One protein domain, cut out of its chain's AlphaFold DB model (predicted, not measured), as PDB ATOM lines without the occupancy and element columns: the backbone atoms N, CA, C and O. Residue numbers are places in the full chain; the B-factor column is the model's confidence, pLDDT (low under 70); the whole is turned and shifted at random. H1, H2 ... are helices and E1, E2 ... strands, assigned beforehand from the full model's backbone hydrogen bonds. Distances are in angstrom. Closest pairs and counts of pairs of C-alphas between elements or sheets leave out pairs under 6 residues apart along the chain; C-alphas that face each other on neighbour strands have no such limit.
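AT A GLANCE: This is residues 60 to 235 of the 235 residues of the protein "Hypothetical protein" of Miscanthus lutarioriparius (UniProt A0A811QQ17). What is the shape? With little regular structure, it is a loose sandwich: sheets E7 E2 E5 E8 E9 and E1 E6 E3 E4, both antiparallel, partly face to face, strands crossed at 59 degrees, with long loops round them. The 176 printed residues hold nine named strands and one named helix, H1, between E4 and E5; the class is mostly strand, with only 70 residues in named elements. How large? Compact, radius of gyration of the C-alphas 18.0 A, spans 53 by 39 by 35 A.

IN THESE COORDINATES: Where does it begin? E1, residues 60 to 64, starts at C-alpha (-16.813, 0.566, 35.985). What follows? E2 is 70 to 77, E3 93 to 97, E4 100 to 106, H1 108 to 115, E5 123 to 128, E6 131 to 138, E7 155 to 160, E8 189 to 197, 23.0 A long, and E9 227 to 234.

HOW THE PARTS SIT: Which strands pair? In hairpin E8 and E9, N 191 and O 232 are 2.8 A apart, within hydrogen-bond range. Where is H1? It is on neither sheet; its O i to N i+4 pairs are within range.

THE WHOLE: Any cut? The printed part has none. Which links are long? E2 to E3, E6 to E7, E7 to E8 and E8 to E9. Where is confidence low? 44 residues are under 70, among them 162 to 183.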
ATOM      1  N   THR A  60     -16.591   1.024  34.610       81.94
ATOM      2  CA  THR A  60     -16.813   0.566  35.985       81.94
ATOM      3  C   THR A  60     -17.738  -0.646  36.011       81.94
ATOM      4  O   THR A  60     -18.804  -0.626  35.398       81.94
ATOM      5  N   TYR A  61     -17.345  -1.672  36.766       81.69
ATOM      6  CA  TYR A  61     -18.190  -2.807  37.133       81.69
ATOM      7  C   TYR A  61     -18.670  -2.667  38.571       81.69
ATOM      8  O   TYR A  61     -17.852  -2.469  39.468       81.69
ATOM      9  N   SER A  62     -19.972  -2.829  38.794       80.00
ATOM     10  CA  SER A  62     -20.579  -2.783  40.127       80.00
ATOM     11  C   SER A  62     -21.068  -4.164  40.544       80.00
ATOM     12  O   SER A  62     -21.915  -4.761  39.875       80.00
ATOM     13  N   PHE A  63     -20.568  -4.657  41.678       80.88
ATOM     14  CA  PHE A  63     -20.897  -5.983  42.196       80.88
ATOM     15  C   PHE A  63     -21.572  -5.898  43.571       80.88
ATOM     16  O   PHE A  63     -20.983  -5.362  44.515       80.88
ATOM     17  N   PRO A  64     -22.793  -6.436  43.734       74.44
ATOM     18  CA  PRO A  64     -23.438  -6.526  45.040       74.44
ATOM     19  C   PRO A  64     -22.805  -7.646  45.885       74.44
ATOM     20  O   PRO A  64     -22.754  -8.792  45.455       74.44
ATOM     21  N   THR A  65     -22.383  -7.350  47.119       65.31
ATOM     22  CA  THR A  65     -21.695  -8.308  48.022       65.31
ATOM     23  C   THR A  65     -22.599  -8.851  49.143       65.31
ATOM     24  O   THR A  65     -22.159  -9.140  50.250       65.31
ATOM     25  N   ARG A  66     -23.906  -8.991  48.874       65.44
ATOM     26  CA  ARG A  66     -24.919  -9.404  49.871       65.44
ATOM     27  C   ARG A  66     -24.623 -10.784  50.498       65.44
ATOM     28  O   ARG A  66     -24.177 -11.668  49.770       65.44
ATOM     29  N   PRO A  67     -24.953 -11.008  51.793       51.72
ATOM     30  CA  PRO A  67     -25.856 -10.205  52.631       51.72
ATOM     31  C   PRO A  67     -25.215  -9.387  53.771       51.72
ATOM     32  O   PRO A  67     -25.954  -8.680  54.452       51.72
ATOM     33  N   SER A  68     -23.898  -9.420  53.992       60.09
ATOM     34  CA  SER A  68     -23.263  -8.703  55.114       60.09
ATOM     35  C   SER A  68     -21.976  -7.987  54.700       60.09
ATOM     36  O   SER A  68     -21.211  -8.563  53.927       60.09
ATOM     37  N   PRO A  69     -21.692  -6.788  55.253       73.56
ATOM     38  CA  PRO A  69     -20.366  -6.184  55.198       73.56
ATOM     39  C   PRO A  69     -19.287  -7.197  55.572       73.56
ATOM     40  O   PRO A  69     -19.483  -8.008  56.480       73.56
ATOM     41  N   GLY A  70     -18.152  -7.151  54.894       80.31
ATOM     42  CA  GLY A  70     -17.092  -8.109  55.144       80.31
ATOM     43  C   GLY A  70     -15.917  -7.959  54.202       80.31
ATOM     44  O   GLY A  70     -15.887  -7.106  53.318       80.31
ATOM     45  N   ARG A  71     -14.924  -8.818  54.407       84.31
ATOM     46  CA  ARG A  71     -13.730  -8.852  53.577       84.31
ATOM     47  C   ARG A  71     -13.965  -9.739  52.358       84.31
ATOM     48  O   ARG A  71     -14.562 -10.807  52.462       84.31
ATOM     49  N   VAL A  72     -13.481  -9.305  51.204       84.38
ATOM     50  CA  VAL A  72     -13.532 -10.054  49.944       84.38
ATOM     51  C   VAL A  72     -12.130 -10.175  49.366       84.38
ATOM     52  O   VAL A  72     -11.293  -9.291  49.568       84.38
ATOM     53  N   PHE A  73     -11.882 -11.251  48.625       86.75
ATOM     54  CA  PHE A  73     -10.834 -11.258  47.615       86.75
ATOM     55  C   PHE A  73     -11.388 -10.706  46.304       86.75
ATOM     56  O   PHE A  73     -12.451 -11.131  45.859       86.75
ATOM     57  N   LEU A  74     -10.651  -9.788  45.692       90.12
ATOM     58  CA  LEU A  74     -10.837  -9.336  44.321       90.12
ATOM     59  C   LEU A  74      -9.638  -9.818  43.505       90.12
ATOM     60  O   LEU A  74      -8.505  -9.452  43.816       90.12
ATOM     61  N   ARG A  75      -9.879 -10.613  42.464       92.38
ATOM     62  CA  ARG A  75      -8.849 -11.047  41.515       92.38
ATOM     63  C   ARG A  75      -9.154 -10.505  40.140       92.38
ATOM     64  O   ARG A  75     -10.293 -10.578  39.675       92.38
ATOM     65  N   LEU A  76      -8.125  -9.971  39.501       92.44
ATOM     66  CA  LEU A  76      -8.213  -9.407  38.162       92.44
ATOM     67  C   LEU A  76      -7.350 -10.252  37.238       92.44
ATOM     68  O   LEU A  76      -6.170 -10.432  37.508       92.44
ATOM     69  N   PHE A  77      -7.929 -10.780  36.168       89.31
ATOM     70  CA  PHE A  77      -7.224 -11.634  35.222       89.31
ATOM     71  C   PHE A  77      -6.782 -10.797  34.027       89.31
ATOM     72  O   PHE A  77      -7.614 -10.170  33.367       89.31
ATOM     73  N   PHE A  78      -5.481 -10.812  33.738       88.75
ATOM     74  CA  PHE A  78      -4.892 -10.112  32.601       88.75
ATOM     75  C   PHE A  78      -4.073 -11.072  31.746       88.75
ATOM     76  O   PHE A  78      -3.082 -11.638  32.196       88.75
ATOM     77  N   TYR A  79      -4.460 -11.203  30.488       88.69
ATOM     78  CA  TYR A  79      -3.714 -11.863  29.433       88.69
ATOM     79  C   TYR A  79      -3.258 -10.785  28.442       88.69
ATOM     80  O   TYR A  79      -4.067 -10.306  27.648       88.69
ATOM     81  N   PRO A  80      -2.011 -10.302  28.504       86.75
ATOM     82  CA  PRO A  80      -1.560  -9.241  27.616       86.75
ATOM     83  C   PRO A  80      -1.364  -9.780  26.196       86.75
ATOM     84  O   PRO A  80      -0.408 -10.491  25.898       86.75
ATOM     85  N   ALA A  81      -2.274  -9.403  25.307       84.62
ATOM     86  CA  ALA A  81      -2.234  -9.706  23.885       84.62
ATOM     87  C   ALA A  81      -2.623  -8.456  23.085       84.62
ATOM     88  O   ALA A  81      -2.970  -7.420  23.655       84.62
ATOM     89  N   ALA A  82      -2.535  -8.536  21.760       80.81
ATOM     90  CA  ALA A  82      -3.179  -7.536  20.922       80.81
ATOM     91  C   ALA A  82      -4.698  -7.749  20.977       80.81
ATOM     92  O   ALA A  82      -5.173  -8.859  20.728       80.81
ATOM     93  N   TYR A  83      -5.439  -6.691  21.293       80.00
ATOM     94  CA  TYR A  83      -6.897  -6.697  21.320       80.00
ATOM     95  C   TYR A  83      -7.400  -5.759  20.225       80.00
ATOM     96  O   TYR A  83      -7.155  -4.556  20.269       80.00
ATOM     97  N   GLY A  84      -8.061  -6.306  19.204       79.12
ATOM     98  CA  GLY A  84      -8.424  -5.536  18.014       79.12
ATOM     99  C   GLY A  84      -7.190  -4.974  17.298       79.12
ATOM    100  O   GLY A  84      -6.253  -5.707  16.989       79.12
ATOM    101  N   ASP A  85      -7.191  -3.671  17.045       80.62
ATOM    102  CA  ASP A  85      -6.082  -2.913  16.459       80.62
ATOM    103  C   ASP A  85      -5.106  -2.349  17.510       80.62
ATOM    104  O   ASP A  85      -4.182  -1.612  17.165       80.62
ATOM    105  N   ARG A  86      -5.298  -2.691  18.792       82.00
ATOM    106  CA  ARG A  86      -4.551  -2.138  19.926       82.00
ATOM    107  C   ARG A  86      -3.487  -3.110  20.409       82.00
ATOM    108  O   ARG A  86      -3.768  -4.261  20.746       82.00
ATOM    109  N   GLY A  87      -2.243  -2.642  20.470       82.75
ATOM    110  CA  GLY A  87      -1.113  -3.464  20.905       82.75
ATOM    111  C   GLY A  87      -1.115  -3.697  22.419       82.75
ATOM    112  O   GLY A  87      -1.513  -2.825  23.186       82.75
ATOM    113  N   ALA A  88      -0.598  -4.838  22.886       84.69
ATOM    114  CA  ALA A  88      -0.490  -5.131  24.326       84.69
ATOM    115  C   ALA A  88       0.317  -4.065  25.099       84.69
ATOM    116  O   ALA A  88       0.054  -3.796  26.267       84.69
ATOM    117  N   GLY A  89       1.304  -3.444  24.441       87.31
ATOM    118  CA  GLY A  89       2.140  -2.392  25.025       87.31
ATOM    119  C   GLY A  89       1.443  -1.037  25.183       87.31
ATOM    120  O   GLY A  89       1.951  -0.198  25.915       87.31
ATOM    121  N   GLU A  90       0.291  -0.818  24.545       88.06
ATOM    122  CA  GLU A  90      -0.478   0.437  24.642       88.06
ATOM    123  C   GLU A  90      -1.534   0.388  25.767       88.06
ATOM    124  O   GLU A  90      -2.276   1.353  25.976       88.06
ATOM    125  N   ALA A  91      -1.607  -0.736  26.489       90.00
ATOM    126  CA  ALA A  91      -2.451  -0.904  27.659       90.00
ATOM    127  C   ALA A  91      -1.763  -0.314  28.897       90.00
ATOM    128  O   ALA A  91      -1.044  -1.016  29.609       90.00
ATOM    129  N   PHE A  92      -1.978   0.977  29.134       93.31
ATOM    130  CA  PHE A  92      -1.548   1.675  30.345       93.31
ATOM    131  C   PHE A  92      -2.770   2.235  31.058       93.31
ATOM    132  O   PHE A  92      -3.491   3.067  30.502       93.31
ATOM    133  N   PHE A  93      -3.026   1.749  32.270       94.06
ATOM    134  CA  PHE A  93      -4.233   2.105  33.005       94.06
ATOM    135  C   PHE A  93      -4.091   1.932  34.515       94.06
ATOM    136  O   PHE A  93      -3.263   1.173  35.012       94.06
ATOM    137  N   GLY A  94      -4.938   2.634  35.260       95.50
ATOM    138  CA  GLY A  94      -5.153   2.417  36.684       95.50
ATOM    139  C   GLY A  94      -6.393   1.570  36.957       95.50
ATOM    140  O   GLY A  94      -7.330   1.530  36.152       95.50
ATOM    141  N   VAL A  95      -6.413   0.930  38.127       96.19
ATOM    142  CA  VAL A  95      -7.590   0.233  38.659       96.19
ATOM    143  C   VAL A  95      -7.887   0.733  40.063       96.19
ATOM    144  O   VAL A  95      -7.006   0.761  40.921       96.19
ATOM    145  N   MET A  96      -9.140   1.097  40.304       95.12
ATOM    146  CA  MET A  96      -9.639   1.518  41.609       95.12
ATOM    147  C   MET A  96     -10.774   0.602  42.046       95.12
ATOM    148  O   MET A  96     -11.653   0.301  41.240       95.12
ATOM    149  N   ALA A  97     -10.800   0.206  43.316       91.56
ATOM    150  CA  ALA A  97     -11.954  -0.475  43.882       91.56
ATOM    151  C   ALA A  97     -12.188  -0.098  45.342       91.56
ATOM    152  O   ALA A  97     -11.243   0.037  46.115       91.56
ATOM    153  N   GLY A  98     -13.456   0.082  45.724       83.44
ATOM    154  CA  GLY A  98     -13.823   0.376  47.116       83.44
ATOM    155  C   GLY A  98     -13.157   1.636  47.690       83.44
ATOM    156  O   GLY A  98     -12.887   1.691  48.883       83.44
ATOM    157  N   GLY A  99     -12.850   2.626  46.843       86.69
ATOM    158  CA  GLY A  99     -12.146   3.851  47.241       86.69
ATOM    159  C   GLY A  99     -10.620   3.727  47.337       86.69
ATOM    160  O   GLY A  99      -9.968   4.711  47.673       86.69
ATOM    161  N   VAL A 100     -10.045   2.567  47.010       90.75
ATOM    162  CA  VAL A 100      -8.597   2.312  47.029       90.75
ATOM    163  C   VAL A 100      -8.064   2.200  45.602       90.75
ATOM    164  O   VAL A 100      -8.674   1.548  44.751       90.75
ATOM    165  N   THR A 101      -6.910   2.809  45.335       94.94
ATOM    166  CA  THR A 101      -6.151   2.575  44.098       94.94
ATOM    167  C   THR A 101      -5.416   1.245  44.216       94.94
ATOM    168  O   THR A 101      -4.513   1.105  45.035       94.94
ATOM    169  N   LEU A 102      -5.812   0.264  43.407       96.25
ATOM    170  CA  LEU A 102      -5.216  -1.073  43.392       96.25
ATOM    171  C   LEU A 102      -3.993  -1.136  42.480       96.25
ATOM    172  O   LEU A 102      -3.001  -1.777  42.806       96.25
ATOM    173  N   LEU A 103      -4.089  -0.478  41.324       96.25
ATOM    174  CA  LEU A 103      -3.063  -0.427  40.290       96.25
ATOM    175  C   LEU A 103      -2.976   1.006  39.759       96.25
ATOM    176  O   LEU A 103      -4.006   1.655  39.564       96.25
ATOM    177  N   HIS A 104      -1.763   1.494  39.513       94.12
ATOM    178  CA  HIS A 104      -1.496   2.838  38.999       94.12
ATOM    179  C   HIS A 104      -0.491   2.752  37.850       94.12
ATOM    180  O   HIS A 104       0.558   2.138  38.026       94.12
ATOM    181  N   ASP A 105      -0.817   3.352  36.699       92.19
ATOM    182  CA  ASP A 105      -0.017   3.278  35.463       92.19
ATOM    183  C   ASP A 105       0.459   1.850  35.134       92.19
ATOM    184  O   ASP A 105       1.610   1.604  34.773       92.19
ATOM    185  N   PHE A 106      -0.443   0.883  35.298       95.56
ATOM    186  CA  PHE A 106      -0.151  -0.530  35.140       95.56
ATOM    187  C   PHE A 106      -0.109  -0.928  33.667       95.56
ATOM    188  O   PHE A 106      -0.986  -0.559  32.885       95.56
ATOM    189  N   ASN A 107       0.894  -1.741  33.326       95.25
ATOM    190  CA  ASN A 107       1.040  -2.372  32.024       95.25
ATOM    191  C   ASN A 107       1.270  -3.875  32.201       95.25
ATOM    192  O   ASN A 107       2.363  -4.319  32.560       95.25
ATOM    193  N   ALA A 108       0.233  -4.660  31.908       92.94
ATOM    194  CA  ALA A 108       0.276  -6.109  32.056       92.94
ATOM    195  C   ALA A 108       1.387  -6.751  31.214       92.94
ATOM    196  O   ALA A 108       2.053  -7.653  31.705       92.94
ATOM    197  N   SER A 109       1.620  -6.263  29.988       92.12
ATOM    198  CA  SER A 109       2.632  -6.803  29.067       92.12
ATOM    199  C   SER A 109       4.045  -6.671  29.639       92.12
ATOM    200  O   SER A 109       4.806  -7.638  29.674       92.12
ATOM    201  N   GLN A 110       4.383  -5.491  30.166       95.50
ATOM    202  CA  GLN A 110       5.676  -5.251  30.808       95.50
ATOM    203  C   GLN A 110       5.866  -6.128  32.048       95.50
ATOM    204  O   GLN A 110       6.934  -6.710  32.230       95.50
ATOM    205  N   THR A 111       4.832  -6.260  32.879       93.62
ATOM    206  CA  THR A 111       4.895  -7.098  34.080       93.62
ATOM    207  C   THR A 111       5.034  -8.584  33.733       93.62
ATOM    208  O   THR A 111       5.886  -9.251  34.313       93.62
ATOM    209  N   THR A 112       4.284  -9.106  32.755       90.00
ATOM    210  CA  THR A 112       4.432 -10.498  32.296       90.00
ATOM    211  C   THR A 112       5.805 -10.779  31.705       90.00
ATOM    212  O   THR A 112       6.377 -11.828  31.979       90.00
ATOM    213  N   LEU A 113       6.361  -9.832  30.940       91.88
ATOM    214  CA  LEU A 113       7.707  -9.944  30.373       91.88
ATOM    215  C   LEU A 113       8.774 -10.010  31.471       91.88
ATOM    216  O   LEU A 113       9.703 -10.804  31.374       91.88
ATOM    217  N   ALA A 114       8.642  -9.192  32.518       94.12
ATOM    218  CA  ALA A 114       9.586  -9.175  33.632       94.12
ATOM    219  C   ALA A 114       9.523 -10.444  34.499       94.12
ATOM    220  O   ALA A 114      10.536 -10.839  35.071       94.12
ATOM    221  N   LEU A 115       8.343 -11.063  34.605       87.06
ATOM    222  CA  LEU A 115       8.117 -12.275  35.398       87.06
ATOM    223  C   LEU A 115       8.264 -13.578  34.595       87.06
ATOM    224  O   LEU A 115       8.157 -14.646  35.190       87.06
ATOM    225  N   ASP A 116       8.484 -13.499  33.278       90.31
ATOM    226  CA  ASP A 116       8.455 -14.639  32.345       90.31
ATOM    227  C   ASP A 116       7.149 -15.459  32.443       90.31
ATOM    228  O   ASP A 116       7.135 -16.686  32.519       90.31
ATOM    229  N   GLN A 117       6.013 -14.754  32.488       84.50
ATOM    230  CA  GLN A 117       4.672 -15.340  32.607       84.50
ATOM    231  C   GLN A 117       3.809 -15.016  31.389       84.50
ATOM    232  O   GLN A 117       3.991 -13.999  30.731       84.50
ATOM    233  N   ALA A 118       2.818 -15.861  31.093       82.06
ATOM    234  CA  ALA A 118       1.882 -15.618  29.991       82.06
ATOM    235  C   ALA A 118       0.674 -14.747  30.389       82.06
ATOM    236  O   ALA A 118       0.010 -14.186  29.523       82.06
ATOM    237  N   TYR A 119       0.354 -14.666  31.683       85.38
ATOM    238  CA  TYR A 119      -0.794 -13.938  32.226       85.38
ATOM    239  C   TYR A 119      -0.524 -13.521  33.676       85.38
ATOM    240  O   TYR A 119       0.416 -14.009  34.296       85.38
ATOM    241  N   LEU A 120      -1.364 -12.637  34.218       88.69
ATOM    242  CA  LEU A 120      -1.292 -12.151  35.597       88.69
ATOM    243  C   LEU A 120      -2.645 -12.284  36.286       88.69
ATOM    244  O   LEU A 120      -3.687 -12.051  35.672       88.69
ATOM    245  N   VAL A 121      -2.602 -12.599  37.581       90.38
ATOM    246  CA  VAL A 121      -3.781 -12.631  38.457       90.38
ATOM    247  C   VAL A 121      -3.474 -11.905  39.772       90.38
ATOM    248  O   VAL A 121      -3.336 -12.549  40.813       90.38
ATOM    249  N   PRO A 122      -3.295 -10.568  39.768       94.00
ATOM    250  CA  PRO A 122      -3.188  -9.824  41.013       94.00
ATOM    251  C   PRO A 122      -4.441 -10.038  41.871       94.00
ATOM    252  O   PRO A 122      -5.577  -9.905  41.404       94.00
ATOM    253  N   GLU A 123      -4.209 -10.366  43.139       93.00
ATOM    254  CA  GLU A 123      -5.240 -10.624  44.137       93.00
ATOM    255  C   GLU A 123      -5.179  -9.561  45.233       93.00
ATOM    256  O   GLU A 123      -4.124  -9.294  45.815       93.00
ATOM    257  N   PHE A 124      -6.336  -8.991  45.547       92.69
ATOM    258  CA  PHE A 124      -6.502  -7.948  46.544       92.69
ATOM    259  C   PHE A 124      -7.486  -8.391  47.617       92.69
ATOM    260  O   PHE A 124      -8.502  -9.009  47.319       92.69
ATOM    261  N   SER A 125      -7.219  -8.047  48.872       89.62
ATOM    262  CA  SER A 125      -8.141  -8.221  49.984       89.62
ATOM    263  C   SER A 125      -8.703  -6.872  50.406       89.62
ATOM    264  O   SER A 125      -7.966  -6.018  50.902       89.62
ATOM    265  N   LEU A 126     -10.012  -6.698  50.233       88.62
ATOM    266  CA  LEU A 126     -10.716  -5.430  50.423       88.62
ATOM    267  C   LEU A 126     -11.838  -5.605  51.442       88.62
ATOM    268  O   LEU A 126     -12.507  -6.636  51.450       88.62
ATOM    269  N   ASN A 127     -12.055  -4.606  52.295       86.62
ATOM    270  CA  ASN A 127     -13.223  -4.570  53.170       86.62
ATOM    271  C   ASN A 127     -14.357  -3.813  52.469       86.62
ATOM    272  O   ASN A 127     -14.154  -2.691  52.008       86.62
ATOM    273  N   VAL A 128     -15.534  -4.425  52.368       82.94
ATOM    274  CA  VAL A 128     -16.683  -3.887  51.629       82.94
ATOM    275  C   VAL A 128     -17.905  -3.801  52.535       82.94
ATOM    276  O   VAL A 128     -18.164  -4.683  53.350       82.94
ATOM    277  N   SER A 129     -18.676  -2.722  52.404       79.25
ATOM    278  CA  SER A 129     -19.867  -2.461  53.227       79.25
ATOM    279  C   SER A 129     -21.193  -2.782  52.530       79.25
ATOM    280  O   SER A 129     -22.246  -2.712  53.160       79.25
ATOM    281  N   GLY A 130     -21.169  -3.153  51.244       77.62
ATOM    282  CA  GLY A 130     -22.385  -3.474  50.499       77.62
ATOM    283  C   GLY A 130     -22.139  -3.849  49.043       77.62
ATOM    284  O   GLY A 130     -22.352  -4.997  48.663       77.62
ATOM    285  N   SER A 131     -21.692  -2.910  48.218       78.50
ATOM    286  CA  SER A 131     -21.262  -3.173  46.840       78.50
ATOM    287  C   SER A 131     -19.812  -2.759  46.651       78.50
ATOM    288  O   SER A 131     -19.300  -1.907  47.377       78.50
ATOM    289  N   ILE A 132     -19.155  -3.374  45.675       83.56
ATOM    290  CA  ILE A 132     -17.822  -2.984  45.236       83.56
ATOM    291  C   ILE A 132     -17.892  -2.519  43.788       83.56
ATOM    292  O   ILE A 132     -18.339  -3.255  42.909       83.56
ATOM    293  N   ASP A 133     -17.443  -1.287  43.571       87.19
ATOM    294  CA  ASP A 133     -17.267  -0.712  42.245       87.19
ATOM    295  C   ASP A 133     -15.800  -0.855  41.853       87.19
ATOM    296  O   ASP A 133     -14.928  -0.326  42.544       87.19
ATOM    297  N   VAL A 134     -15.529  -1.570  40.764       87.94
ATOM    298  CA  VAL A 134     -14.192  -1.766  40.196       87.94
ATOM    299  C   VAL A 134     -14.095  -0.925  38.933       87.94
ATOM    300  O   VAL A 134     -14.768  -1.196  37.942       87.94
ATOM    301  N   THR A 135     -13.282   0.124  38.981       89.81
ATOM    302  CA  THR A 135     -13.119   1.095  37.899       89.81
ATOM    303  C   THR A 135     -11.762   0.942  37.243       89.81
ATOM    304  O   THR A 135     -10.739   0.996  37.921       89.81
ATOM    305  N   PHE A 136     -11.764   0.833  35.922       91.06
ATOM    306  CA  PHE A 136     -10.578   0.808  35.082       91.06
ATOM    307  C   PHE A 136     -10.484   2.142  34.353       91.06
ATOM    308  O   PHE A 136     -11.454   2.604  33.747       91.06
ATOM    309  N   ALA A 137      -9.329   2.790  34.446       90.50
ATOM    310  CA  ALA A 137      -9.116   4.121  33.901       90.50
ATOM    311  C   ALA A 137      -7.837   4.132  33.061       90.50
ATOM    312  O   ALA A 137      -6.753   4.044  33.639       90.50
ATOM    313  N   PRO A 138      -7.936   4.240  31.725       92.00
ATOM    314  CA  PRO A 138      -6.769   4.455  30.880       92.00
ATOM    315  C   PRO A 138      -5.966   5.671  31.349       92.00
ATOM    316  O   PRO A 138      -6.547   6.699  31.713       92.00
ATOM    317  N   SER A 139      -4.640   5.555  31.349       90.81
ATOM    318  CA  SER A 139      -3.752   6.663  31.694       90.81
ATOM    319  C   SER A 139      -3.864   7.775  30.647       90.81
ATOM    320  O   SER A 139      -4.232   7.546  29.489       90.81
ATOM    321  N   SER A 140      -3.536   9.008  31.029       84.50
ATOM    322  CA  SER A 140      -3.486  10.111  30.071       84.50
ATOM    323  C   SER A 140      -2.370   9.869  29.051       84.50
ATOM    324  O   SER A 140      -1.229   9.565  29.399       84.50
ATOM    325  N   SER A 141      -2.688   9.999  27.763       71.50
ATOM    326  CA  SER A 141      -1.672   9.930  26.715       71.50
ATOM    327  C   SER A 141      -0.735  11.130  26.808       71.50
ATOM    328  O   SER A 141      -1.192  12.267  26.957       71.50
ATOM    329  N   SER A 142       0.567  10.906  26.642       60.97
ATOM    330  CA  SER A 142       1.502  11.999  26.387       60.97
ATOM    331  C   SER A 142       1.167  12.678  25.051       60.97
ATOM    332  O   SER A 142       0.655  12.046  24.121       60.97
ATOM    333  N   ALA A 143       1.435  13.983  24.953       48.44
ATOM    334  CA  ALA A 143       1.263  14.745  23.720       48.44
ATOM    335  C   ALA A 143       2.160  14.144  22.619       48.44
ATOM    336  O   ALA A 143       3.369  14.360  22.617       48.44
ATOM    337  N   GLY A 144       1.581  13.334  21.729       49.50
ATOM    338  CA  GLY A 144       2.314  12.625  20.674       49.50
ATOM    339  C   GLY A 144       1.750  11.250  20.305       49.50
ATOM    340  O   GLY A 144       2.020  10.784  19.202       49.50
ATOM    341  N   SER A 145       0.941  10.619  21.166       54.97
ATOM    342  CA  SER A 145       0.236   9.380  20.805       54.97
ATOM    343  C   SER A 145      -1.032   9.701  20.011       54.97
ATOM    344  O   SER A 145      -1.947  10.328  20.541       54.97
ATOM    345  N   SER A 146      -1.099   9.288  18.742       57.25
ATOM    346  CA  SER A 146      -2.305   9.444  17.909       57.25
ATOM    347  C   SER A 146      -3.467   8.565  18.382       57.25
ATOM    348  O   SER A 146      -4.624   8.917  18.164       57.25
ATOM    349  N   ASN A 147      -3.156   7.477  19.091       68.12
ATOM    350  CA  ASN A 147      -4.108   6.595  19.753       68.12
ATOM    351  C   ASN A 147      -3.864   6.694  21.266       68.12
ATOM    352  O   ASN A 147      -2.790   6.332  21.745       68.12
ATOM    353  N   GLY A 148      -4.810   7.242  22.036       80.69
ATOM    354  CA  GLY A 148      -4.667   7.345  23.500       80.69
ATOM    355  C   GLY A 148      -4.500   5.971  24.160       80.69
ATOM    356  O   GLY A 148      -4.831   4.979  23.525       80.69
ATOM    357  N   TYR A 149      -4.014   5.865  25.401       90.06
ATOM    358  CA  TYR A 149      -3.899   4.561  26.079       90.06
ATOM    359  C   TYR A 149      -5.263   3.880  26.270       90.06
ATOM    360  O   TYR A 149      -6.312   4.522  26.170       90.06
ATOM    361  N   TYR A 150      -5.254   2.571  26.524       88.69
ATOM    362  CA  TYR A 150      -6.473   1.816  26.818       88.69
ATOM    363  C   TYR A 150      -6.343   0.963  28.078       88.69
ATOM    364  O   TYR A 150      -5.247   0.710  28.576       88.69
ATOM    365  N   ALA A 151      -7.490   0.507  28.570       90.00
ATOM    366  CA  ALA A 151      -7.621  -0.441  29.662       90.00
ATOM    367  C   ALA A 151      -8.354  -1.696  29.185       90.00
ATOM    368  O   ALA A 151      -9.246  -1.619  28.339       90.00
ATOM    369  N   PHE A 152      -8.009  -2.844  29.759       87.00
ATOM    370  CA  PHE A 152      -8.649  -4.128  29.474       87.00
ATOM    371  C   PHE A 152      -8.660  -4.999  30.728       87.00
ATOM    372  O   PHE A 152      -7.841  -4.802  31.625       87.00
ATOM    373  N   VAL A 153      -9.562  -5.977  30.772       88.38
ATOM    374  CA  VAL A 153      -9.578  -7.023  31.796       88.38
ATOM    375  C   VAL A 153     -10.194  -8.291  31.212       88.38
ATOM    376  O   VAL A 153     -11.242  -8.248  30.580       88.38
ATOM    377  N   ASN A 154      -9.554  -9.443  31.410       86.12
ATOM    378  CA  ASN A 154     -10.047 -10.713  30.864       86.12
ATOM    379  C   ASN A 154     -11.056 -11.403  31.777       86.12
ATOM    380  O   ASN A 154     -11.882 -12.182  31.314       86.12
ATOM    381  N   GLY A 155     -10.975 -11.134  33.075       82.44
ATOM    382  CA  GLY A 155     -11.856 -11.717  34.071       82.44
ATOM    383  C   GLY A 155     -11.774 -10.964  35.386       82.44
ATOM    384  O   GLY A 155     -10.733 -10.409  35.739       82.44
ATOM    385  N   ILE A 156     -12.887 -10.952  36.109       83.56
ATOM    386  CA  ILE A 156     -12.989 -10.390  37.452       83.56
ATOM    387  C   ILE A 156     -13.617 -11.465  38.329       83.56
ATOM    388  O   ILE A 156     -14.702 -11.957  38.028       83.56
ATOM    389  N   GLU A 157     -12.943 -11.822  39.416       84.12
ATOM    390  CA  GLU A 157     -13.467 -12.745  40.418       84.12
ATOM    391  C   GLU A 157     -13.579 -12.023  41.760       84.12
ATOM    392  O   GLU A 157     -12.651 -11.337  42.194       84.12
ATOM    393  N   ILE A 158     -14.728 -12.189  42.420       84.88
ATOM    394  CA  ILE A 158     -14.976 -11.684  43.769       84.88
ATOM    395  C   ILE A 158     -15.351 -12.863  44.649       84.88
ATOM    396  O   ILE A 158     -16.374 -13.510  44.430       84.88
ATOM    397  N   VAL A 159     -14.531 -13.116  45.666       83.12
ATOM    398  CA  VAL A 159     -14.714 -14.229  46.599       83.12
ATOM    399  C   VAL A 159     -14.935 -13.670  48.003       83.12
ATOM    400  O   VAL A 159     -13.999 -13.125  48.598       83.12
ATOM    401  N   PRO A 160     -16.151 -13.776  48.564       80.69
ATOM    402  CA  PRO A 160     -16.398 -13.417  49.954       80.69
ATOM    403  C   PRO A 160     -15.552 -14.260  50.910       80.69
ATOM    404  O   PRO A 160     -15.507 -15.485  50.796       80.69
ATOM    405  N   MET A 161     -14.909 -13.617  51.885       77.56
ATOM    406  CA  MET A 161     -14.262 -14.328  52.984       77.56
ATOM    407  C   MET A 161     -15.286 -14.602  54.078       77.56
ATOM    408  O   MET A 161     -15.758 -13.686  54.754       77.56
ATOM    409  N   LEU A 162     -15.626 -15.873  54.269       66.75
ATOM    410  CA  LEU A 162     -16.462 -16.294  55.386       66.75
ATOM    411  C   LEU A 162     -15.593 -16.401  56.651       66.75
ATOM    412  O   LEU A 162     -14.752 -17.289  56.760       66.75
ATOM    413  N   GLY A 163     -15.807 -15.488  57.604       61.69
ATOM    414  CA  GLY A 163     -15.073 -15.424  58.874       61.69
ATOM    415  C   GLY A 163     -13.824 -14.531  58.844       61.69
ATOM    416  O   GLY A 163     -13.331 -14.142  57.786       61.69
ATOM    417  N   ASP A 164     -13.311 -14.184  60.027       57.44
ATOM    418  CA  ASP A 164     -12.107 -13.358  60.165       57.44
ATOM    419  C   ASP A 164     -10.842 -14.205  59.930       57.44
ATOM    420  O   ASP A 164     -10.238 -14.775  60.838       57.44
ATOM    421  N   MET A 165     -10.453 -14.353  58.665       56.97
ATOM    422  CA  MET A 165      -9.215 -15.041  58.271       56.97
ATOM    423  C   MET A 165      -7.960 -14.191  58.549       56.97
ATOM    424  O   MET A 165      -6.840 -14.688  58.422       56.97
ATOM    425  N   VAL A 166      -8.127 -12.927  58.961       56.88
ATOM    426  CA  VAL A 166      -7.053 -12.020  59.395       56.88
ATOM    427  C   VAL A 166      -6.944 -12.075  60.929       56.88
ATOM    428  O   VAL A 166      -6.823 -11.080  61.626       56.88
ATOM    429  N   THR A 167      -6.978 -13.285  61.487       46.78
ATOM    430  CA  THR A 167      -7.097 -13.541  62.934       46.78
ATOM    431  C   THR A 167      -5.783 -13.516  63.707       46.78
ATOM    432  O   THR A 167      -5.755 -13.879  64.884       46.78
ATOM    433  N   LYS A 168      -4.671 -13.065  63.109       52.78
ATOM    434  CA  LYS A 168      -3.540 -12.637  63.938       52.78
ATOM    435  C   LYS A 168      -3.795 -11.187  64.340       52.78
ATOM    436  O   LYS A 168      -3.683 -10.327  63.474       52.78
ATOM    437  N   PRO A 169      -4.060 -10.889  65.630       51.03
ATOM    438  CA  PRO A 169      -4.269  -9.508  66.071       51.03
ATOM    439  C   PRO A 169      -3.036  -8.628  65.818       51.03
ATOM    440  O   PRO A 169      -3.123  -7.405  65.866       51.03
ATOM    441  N   VAL A 170      -1.893  -9.257  65.536       57.81
ATOM    442  CA  VAL A 170      -0.621  -8.612  65.270       57.81
ATOM    443  C   VAL A 170       0.213  -9.478  64.308       57.81
ATOM    444  O   VAL A 170       0.944 -10.371  64.754       57.81
ATOM    445  N   PRO A 171       0.121  -9.300  62.980       59.44
ATOM    446  CA  PRO A 171       1.210  -9.687  62.097       59.44
ATOM    447  C   PRO A 171       2.487  -8.938  62.470       59.44
ATOM    448  O   PRO A 171       2.478  -7.838  63.024       59.44
ATOM    449  N   THR A 172       3.599  -9.589  62.183       62.56
ATOM    450  CA  THR A 172       4.932  -9.122  62.518       62.56
ATOM    451  C   THR A 172       5.599  -8.635  61.246       62.56
ATOM    452  O   THR A 172       5.563  -9.350  60.242       62.56
ATOM    453  N   PHE A 173       6.224  -7.459  61.266       59.03
ATOM    454  CA  PHE A 173       7.063  -7.061  60.141       59.03
ATOM    455  C   PHE A 173       8.199  -8.069  59.929       59.03
ATOM    456  O   PHE A 173       8.835  -8.523  60.883       59.03
ATOM    457  N   ALA A 174       8.520  -8.363  58.669       59.31
ATOM    458  CA  ALA A 174       9.734  -9.087  58.301       59.31
ATOM    459  C   ALA A 174      10.973  -8.162  58.379       59.31
ATOM    460  O   ALA A 174      11.759  -8.074  57.442       59.31
ATOM    461  N   ASN A 175      11.152  -7.449  59.498       60.47
ATOM    462  CA  ASN A 175      12.205  -6.441  59.694       60.47
ATOM    463  C   ASN A 175      13.478  -7.042  60.314       60.47
ATOM    464  O   ASN A 175      13.988  -6.547  61.316       60.47
ATOM    465  N   GLY A 176      13.986  -8.147  59.761       56.31
ATOM    466  CA  GLY A 176      15.307  -8.668  60.147       56.31
ATOM    467  C   GLY A 176      15.458  -9.110  61.613       56.31
ATOM    468  O   GLY A 176      16.577  -9.134  62.118       56.31
ATOM    469  N   GLY A 177      14.365  -9.471  62.297       54.69
ATOM    470  CA  GLY A 177      14.407 -10.103  63.626       54.69
ATOM    471  C   GLY A 177      13.863  -9.279  64.796       54.69
ATOM    472  O   GLY A 177      13.857  -9.787  65.914       54.69
ATOM    473  N   LEU A 178      13.365  -8.059  64.567       58.38
ATOM    474  CA  LEU A 178      12.635  -7.291  65.583       58.38
ATOM    475  C   LEU A 178      11.128  -7.359  65.307       58.38
ATOM    476  O   LEU A 178      10.654  -6.724  64.361       58.38
ATOM    477  N   PRO A 179      10.368  -8.161  66.076       58.19
ATOM    478  CA  PRO A 179       8.953  -8.327  65.839       58.19
ATOM    479  C   PRO A 179       8.169  -7.125  66.369       58.19
ATOM    480  O   PRO A 179       7.681  -7.166  67.494       58.19
ATOM    481  N   ASP A 180       8.035  -6.068  65.568       61.34
ATOM    482  CA  ASP A 180       7.158  -4.954  65.928       61.34
ATOM    483  C   ASP A 180       5.696  -5.304  65.624       61.34
ATOM    484  O   ASP A 180       5.378  -5.712  64.496       61.34
ATOM    485  N   PRO A 181       4.795  -5.166  66.614       65.06
ATOM    486  CA  PRO A 181       3.382  -5.341  66.390       65.06
ATOM    487  C   PRO A 181       2.802  -4.391  65.344       65.06
ATOM    488  O   PRO A 181       2.859  -3.178  65.526       65.06
ATOM    489  N   MET A 182       2.150  -4.924  64.307       64.56
ATOM    490  CA  MET A 182       1.332  -4.122  63.396       64.56
ATOM    491  C   MET A 182      -0.147  -4.504  63.524       64.56
ATOM    492  O   MET A 182      -0.582  -5.471  62.898       64.56
ATOM    493  N   PRO A 183      -0.949  -3.772  64.317       68.44
ATOM    494  CA  PRO A 183      -2.396  -3.940  64.308       68.44
ATOM    495  C   PRO A 183      -2.937  -3.662  62.900       68.44
ATOM    496  O   PRO A 183      -2.794  -2.554  62.383       68.44
ATOM    497  N   ILE A 184      -3.557  -4.663  62.270       70.75
ATOM    498  CA  ILE A 184      -4.252  -4.462  60.996       70.75
ATOM    499  C   ILE A 184      -5.552  -3.722  61.286       70.75
ATOM    500  O   ILE A 184      -6.415  -4.224  62.011       70.75
ATOM    501  N   ARG A 185      -5.716  -2.535  60.699       74.75
ATOM    502  CA  ARG A 185      -6.999  -1.841  60.755       74.75
ATOM    503  C   ARG A 185      -7.988  -2.559  59.843       74.75
ATOM    504  O   ARG A 185      -7.637  -3.089  58.789       74.75
ATOM    505  N   THR A 186      -9.254  -2.574  60.236       72.69
ATOM    506  CA  THR A 186     -10.303  -3.261  59.471       72.69
ATOM    507  C   THR A 186     -10.529  -2.637  58.091       72.69
ATOM    508  O   THR A 186     -10.980  -3.333  57.185       72.69
ATOM    509  N   ASP A 187     -10.181  -1.360  57.915       77.00
ATOM    510  CA  ASP A 187     -10.233  -0.602  56.661       77.00
ATOM    511  C   ASP A 187      -9.010  -0.823  55.749       77.00
ATOM    512  O   ASP A 187      -9.033  -0.407  54.595       77.00
ATOM    513  N   THR A 188      -7.961  -1.509  56.216       83.88
ATOM    514  CA  THR A 188      -6.740  -1.721  55.429       83.88
ATOM    515  C   THR A 188      -6.972  -2.690  54.267       83.88
ATOM    516  O   THR A 188      -7.455  -3.815  54.454       83.88
ATOM    517  N   ALA A 189      -6.584  -2.271  53.063       89.25
ATOM    518  CA  ALA A 189      -6.538  -3.118  51.883       89.25
ATOM    519  C   ALA A 189      -5.156  -3.769  51.731       89.25
ATOM    520  O   ALA A 189      -4.126  -3.193  52.087       89.25
ATOM    521  N   PHE A 190      -5.135  -4.990  51.199       89.12
ATOM    522  CA  PHE A 190      -3.899  -5.737  50.970       89.12
ATOM    523  C   PHE A 190      -3.821  -6.234  49.538       89.12
ATOM    524  O   PHE A 190      -4.818  -6.704  49.002       89.12
ATOM    525  N   GLN A 191      -2.627  -6.213  48.962       93.12
ATOM    526  CA  GLN A 191      -2.287  -6.984  47.776       93.12
ATOM    527  C   GLN A 191      -1.537  -8.244  48.209       93.12
ATOM    528  O   GLN A 191      -0.562  -8.161  48.961       93.12
ATOM    529  N   THR A 192      -1.981  -9.412  47.752       89.31
ATOM    530  CA  THR A 192      -1.216 -10.651  47.921       89.31
ATOM    531  C   THR A 192       0.014 -10.577  47.019       89.31
ATOM    532  O   THR A 192      -0.123 -10.418  45.809       89.31
ATOM    533  N   MET A 193       1.210 -10.695  47.602       86.75
ATOM    534  CA  MET A 193       2.470 -10.703  46.849       86.75
ATOM    535  C   MET A 193       2.941 -12.128  46.588       86.75
ATOM    536  O   MET A 193       3.299 -12.466  45.467       86.75
ATOM    537  N   TYR A 194       2.905 -12.966  47.627       82.25
ATOM    538  CA  TYR A 194       3.324 -14.362  47.550       82.25
ATOM    539  C   TYR A 194       2.466 -15.238  48.458       82.25
ATOM    540  O   TYR A 194       2.050 -14.804  49.540       82.25
ATOM    541  N   ARG A 195       2.245 -16.488  48.042       84.19
ATOM    542  CA  ARG A 195       1.542 -17.501  48.829       84.19
ATOM    543  C   ARG A 195       2.192 -18.866  48.618       84.19
ATOM    544  O   ARG A 195       2.058 -19.449  47.553       84.19
ATOM    545  N   PHE A 196       2.833 -19.386  49.661       80.25
ATOM    546  CA  PHE A 196       3.587 -20.635  49.592       80.25
ATOM    547  C   PHE A 196       2.993 -21.718  50.491       80.25
ATOM    548  O   PHE A 196       2.603 -21.453  51.637       80.25
ATOM    549  N   ASN A 197       2.966 -22.954  49.998       79.06
ATOM    550  CA  ASN A 197       2.724 -24.158  50.781       79.06
ATOM    551  C   ASN A 197       4.059 -24.778  51.210       79.06
ATOM    552  O   ASN A 197       4.533 -25.737  50.617       79.06
ATOM    553  N   VAL A 198       4.677 -24.207  52.241       75.56
ATOM    554  CA  VAL A 198       6.061 -24.543  52.594       75.56
ATOM    555  C   VAL A 198       6.201 -26.013  53.006       75.56
ATOM    556  O   VAL A 198       5.476 -26.478  53.897       75.56
ATOM    557  N   GLY A 199       7.151 -26.716  52.383       67.50
ATOM    558  CA  GLY A 199       7.534 -28.095  52.683       67.50
ATOM    559  C   GLY A 199       6.593 -29.167  52.126       67.50
ATOM    560  O   GLY A 199       6.689 -30.325  52.540       67.50
ATOM    561  N   VAL A 200       5.666 -28.795  51.239       71.44
ATOM    562  CA  VAL A 200       4.688 -29.690  50.599       71.44
ATOM    563  C   VAL A 200       4.463 -29.227  49.148       71.44
ATOM    564  O   VAL A 200       4.893 -28.148  48.763       71.44
ATOM    565  N   THR A 201       3.787 -30.037  48.334       81.25
ATOM    566  CA  THR A 201       3.440 -29.698  46.947       81.25
ATOM    567  C   THR A 201       2.519 -28.484  46.847       81.25
ATOM    568  O   THR A 201       1.827 -28.110  47.801       81.25
ATOM    569  N   ASP A 202       2.463 -27.919  45.650       81.00
ATOM    570  CA  ASP A 202       1.522 -26.877  45.279       81.00
ATOM    571  C   ASP A 202       0.058 -27.301  45.505       81.00
ATOM    572  O   ASP A 202      -0.294 -28.485  45.545       81.00
ATOM    573  N   VAL A 203      -0.806 -26.306  45.709       80.38
ATOM    574  CA  VAL A 203      -2.255 -26.487  45.858       80.38
ATOM    575  C   VAL A 203      -2.951 -25.643  44.806       80.38
ATOM    576  O   VAL A 203      -2.827 -24.415  44.798       80.38
ATOM    577  N   SER A 204      -3.712 -26.307  43.938       79.38
ATOM    578  CA  SER A 204      -4.511 -25.637  42.918       79.38
ATOM    579  C   SER A 204      -5.717 -24.913  43.543       79.38
ATOM    580  O   SER A 204      -6.197 -25.324  44.603       79.38
ATOM    581  N   PRO A 205      -6.279 -23.875  42.891       78.56
ATOM    582  CA  PRO A 205      -7.493 -23.210  43.366       78.56
ATOM    583  C   PRO A 205      -8.664 -24.159  43.661       78.56
ATOM    584  O   PRO A 205      -9.420 -23.920  44.599       78.56
ATOM    585  N   GLY A 206      -8.820 -25.240  42.886       76.69
ATOM    586  CA  GLY A 206      -9.889 -26.226  43.082       76.69
ATOM    587  C   GLY A 206      -9.709 -27.093  44.331       76.69
ATOM    588  O   GLY A 206     -10.692 -27.608  44.860       76.69
ATOM    589  N   ASP A 207      -8.476 -27.198  44.827       79.31
ATOM    590  CA  ASP A 207      -8.102 -28.021  45.977       79.31
ATOM    591  C   ASP A 207      -7.934 -27.191  47.269       79.31
ATOM    592  O   ASP A 207      -7.558 -27.721  48.319       79.31
ATOM    593  N   ASP A 208      -8.222 -25.880  47.238       76.44
ATOM    594  CA  ASP A 208      -8.162 -25.021  48.427       76.44
ATOM    595  C   ASP A 208      -9.305 -25.353  49.398       76.44
ATOM    596  O   ASP A 208     -10.451 -24.929  49.239       76.44
ATOM    597  N   SER A 209      -8.966 -26.074  50.466       74.38
ATOM    598  CA  SER A 209      -9.910 -26.611  51.453       74.38
ATOM    599  C   SER A 209     -10.771 -25.569  52.180       74.38
ATOM    600  O   SER A 209     -11.721 -25.939  52.864       74.38
ATOM    601  N   THR A 210     -10.441 -24.274  52.091       71.69
ATOM    602  CA  THR A 210     -11.233 -23.187  52.691       71.69
ATOM    603  C   THR A 210     -12.263 -22.586  51.734       71.69
ATOM    604  O   THR A 210     -12.898 -21.604  52.105       71.69
ATOM    605  N   LEU A 211     -12.397 -23.112  50.509       72.62
ATOM    606  CA  LEU A 211     -13.303 -22.596  49.472       72.62
ATOM    607  C   LEU A 211     -13.038 -21.124  49.104       72.62
ATOM    608  O   LEU A 211     -13.938 -20.404  48.680       72.62
ATOM    609  N   LEU A 212     -11.789 -20.673  49.277       76.06
ATOM    610  CA  LEU A 212     -11.342 -19.333  48.883       76.06
ATOM    611  C   LEU A 212     -10.634 -19.344  47.526       76.06
ATOM    612  O   LEU A 212     -10.171 -18.299  47.077       76.06
ATOM    613  N   TYR A 213     -10.536 -20.510  46.882       79.38
ATOM    614  CA  TYR A 213      -9.957 -20.695  45.554       79.38
ATOM    615  C   TYR A 213      -8.540 -20.123  45.410       79.38
ATOM    616  O   TYR A 213      -8.197 -19.543  44.385       79.38
ATOM    617  N   ARG A 214      -7.714 -20.212  46.459       80.19
ATOM    618  CA  ARG A 214      -6.340 -19.690  46.438       80.19
ATOM    619  C   ARG A 214      -5.385 -20.717  45.838       80.19
ATOM    620  O   ARG A 214      -5.436 -21.883  46.218       80.19
ATOM    621  N   SER A 215      -4.460 -20.264  44.998       79.38
ATOM    622  CA  SER A 215      -3.280 -21.046  44.621       79.38
ATOM    623  C   SER A 215      -2.212 -20.958  45.709       79.38
ATOM    624  O   SER A 215      -1.983 -19.882  46.261       79.38
ATOM    625  N   TRP A 216      -1.566 -22.075  46.029       82.00
ATOM    626  CA  TRP A 216      -0.405 -22.101  46.915       82.00
ATOM    627  C   TRP A 216       0.775 -22.703  46.170       82.00
ATOM    628  O   TRP A 216       0.689 -23.858  45.764       82.00
ATOM    629  N   ASP A 217       1.859 -21.951  46.029       81.88
ATOM    630  CA  ASP A 217       3.046 -22.414  45.314       81.88
ATOM    631  C   ASP A 217       3.919 -23.282  46.231       81.88
ATOM    632  O   ASP A 217       4.014 -23.020  47.434       81.88
ATOM    633  N   ASP A 218       4.558 -24.313  45.681       80.81
ATOM    634  CA  ASP A 218       5.635 -25.027  46.380       80.81
ATOM    635  C   ASP A 218       6.793 -24.049  46.639       80.81
ATOM    636  O   ASP A 218       7.126 -23.218  45.789       80.81
ATOM    637  N   ASP A 219       7.396 -24.115  47.824       70.88
ATOM    638  CA  ASP A 219       8.522 -23.259  48.159       70.88
ATOM    639  C   ASP A 219       9.861 -23.805  47.656       70.88
ATOM    640  O   ASP A 219      10.766 -23.001  47.499       70.88
ATOM    641  N   SER A 220      10.012 -25.106  47.368       62.50
ATOM    642  CA  SER A 220      11.225 -25.828  46.900       62.50
ATOM    643  C   SER A 220      12.597 -25.452  47.517       62.50
ATOM    644  O   SER A 220      13.620 -26.061  47.199       62.50
ATOM    645  N   VAL A 221      12.639 -24.546  48.495       52.72
ATOM    646  CA  VAL A 221      13.783 -24.143  49.311       52.72
ATOM    647  C   VAL A 221      13.436 -24.291  50.792       52.72
ATOM    648  O   VAL A 221      13.418 -23.336  51.552       52.72
ATOM    649  N   GLY A 222      13.214 -25.535  51.212       48.38
ATOM    650  CA  GLY A 222      13.734 -26.088  52.468       48.38
ATOM    651  C   GLY A 222      13.571 -25.304  53.780       48.38
ATOM    652  O   GLY A 222      14.446 -25.440  54.636       48.38
ATOM    653  N   PHE A 223      12.490 -24.550  54.004       42.31
ATOM    654  CA  PHE A 223      12.269 -23.854  55.283       42.31
ATOM    655  C   PHE A 223      10.964 -24.254  55.989       42.31
ATOM    656  O   PHE A 223      10.109 -23.424  56.270       42.31
ATOM    657  N   GLY A 224      10.863 -25.513  56.428       53.72
ATOM    658  CA  GLY A 224       9.824 -25.978  57.367       53.72
ATOM    659  C   GLY A 224       8.500 -26.398  56.712       53.72
ATOM    660  O   GLY A 224       8.390 -26.446  55.502       53.72
ATOM    661  N   THR A 225       7.497 -26.771  57.515       49.47
ATOM    662  CA  THR A 225       6.205 -27.301  57.027       49.47
ATOM    663  C   THR A 225       5.042 -26.393  57.440       49.47
ATOM    664  O   THR A 225       4.377 -26.682  58.443       49.47
ATOM    665  N   ARG A 226       4.816 -25.254  56.764       61.50
ATOM    666  CA  ARG A 226       3.693 -24.333  57.068       61.50
ATOM    667  C   ARG A 226       3.267 -23.476  55.874       61.50
ATOM    668  O   ARG A 226       4.080 -22.801  55.268       61.50
ATOM    669  N   LYS A 227       1.961 -23.344  55.652       60.94
ATOM    670  CA  LYS A 227       1.404 -22.325  54.750       60.94
ATOM    671  C   LYS A 227       1.845 -20.912  55.163       60.94
ATOM    672  O   LYS A 227       1.666 -20.527  56.322       60.94
ATOM    673  N   SER A 228       2.392 -20.144  54.223       67.19
ATOM    674  CA  SER A 228       2.824 -18.758  54.432       67.19
ATOM    675  C   SER A 228       2.259 -17.832  53.354       67.19
ATOM    676  O   SER A 228       2.016 -18.243  52.220       67.19
ATOM    677  N   GLN A 229       1.992 -16.581  53.724       69.06
ATOM    678  CA  GLN A 229       1.494 -15.557  52.809       69.06
ATOM    679  C   GLN A 229       2.163 -14.224  53.139       69.06
ATOM    680  O   GLN A 229       2.208 -13.826  54.304       69.06
ATOM    681  N   ALA A 230       2.651 -13.542  52.107       74.88
ATOM    682  CA  ALA A 230       3.170 -12.187  52.188       74.88
ATOM    683  C   ALA A 230       2.203 -11.233  51.481       74.88
ATOM    684  O   ALA A 230       1.762 -11.494  50.358       74.88
ATOM    685  N   CYS A 231       1.892 -10.120  52.141       75.75
ATOM    686  CA  CYS A 231       0.993  -9.097  51.627       75.75
ATOM    687  C   CYS A 231       1.661  -7.727  51.674       75.75
ATOM    688  O   CYS A 231       2.378  -7.423  52.627       75.75
ATOM    689  N   MET A 232       1.355  -6.885  50.692       80.06
ATOM    690  CA  MET A 232       1.649  -5.458  50.732       80.06
ATOM    691  C   MET A 232       0.389  -4.706  51.158       80.06
ATOM    692  O   MET A 232      -0.692  -4.965  50.630       80.06
ATOM    693  N   GLN A 233       0.512  -3.794  52.120       78.94
ATOM    694  CA  GLN A 233      -0.562  -2.851  52.423       78.94
ATOM    695  C   GLN A 233      -0.695  -1.850  51.269       78.94
ATOM    696  O   GLN A 233       0.308  -1.321  50.794       78.94
ATOM    697  N   ILE A 234      -1.928  -1.602  50.835       79.94
ATOM    698  CA  ILE A 234      -2.256  -0.660  49.760       79.94
ATOM    699  C   ILE A 234      -3.358   0.292  50.233       79.94
ATOM    700  O   ILE A 234      -4.258  -0.126  50.966       79.94
ATOM    701  N   GLY A 235      -3.287   1.555  49.807       62.69
ATOM    702  CA  GLY A 235      -4.161   2.631  50.294       62.69
ATOM    703  C   GLY A 235      -3.485   3.490  51.349       62.69
ATOM    704  O   GLY A 235      -3.365   3.022  52.504       62.69
TER     705      GLY A 235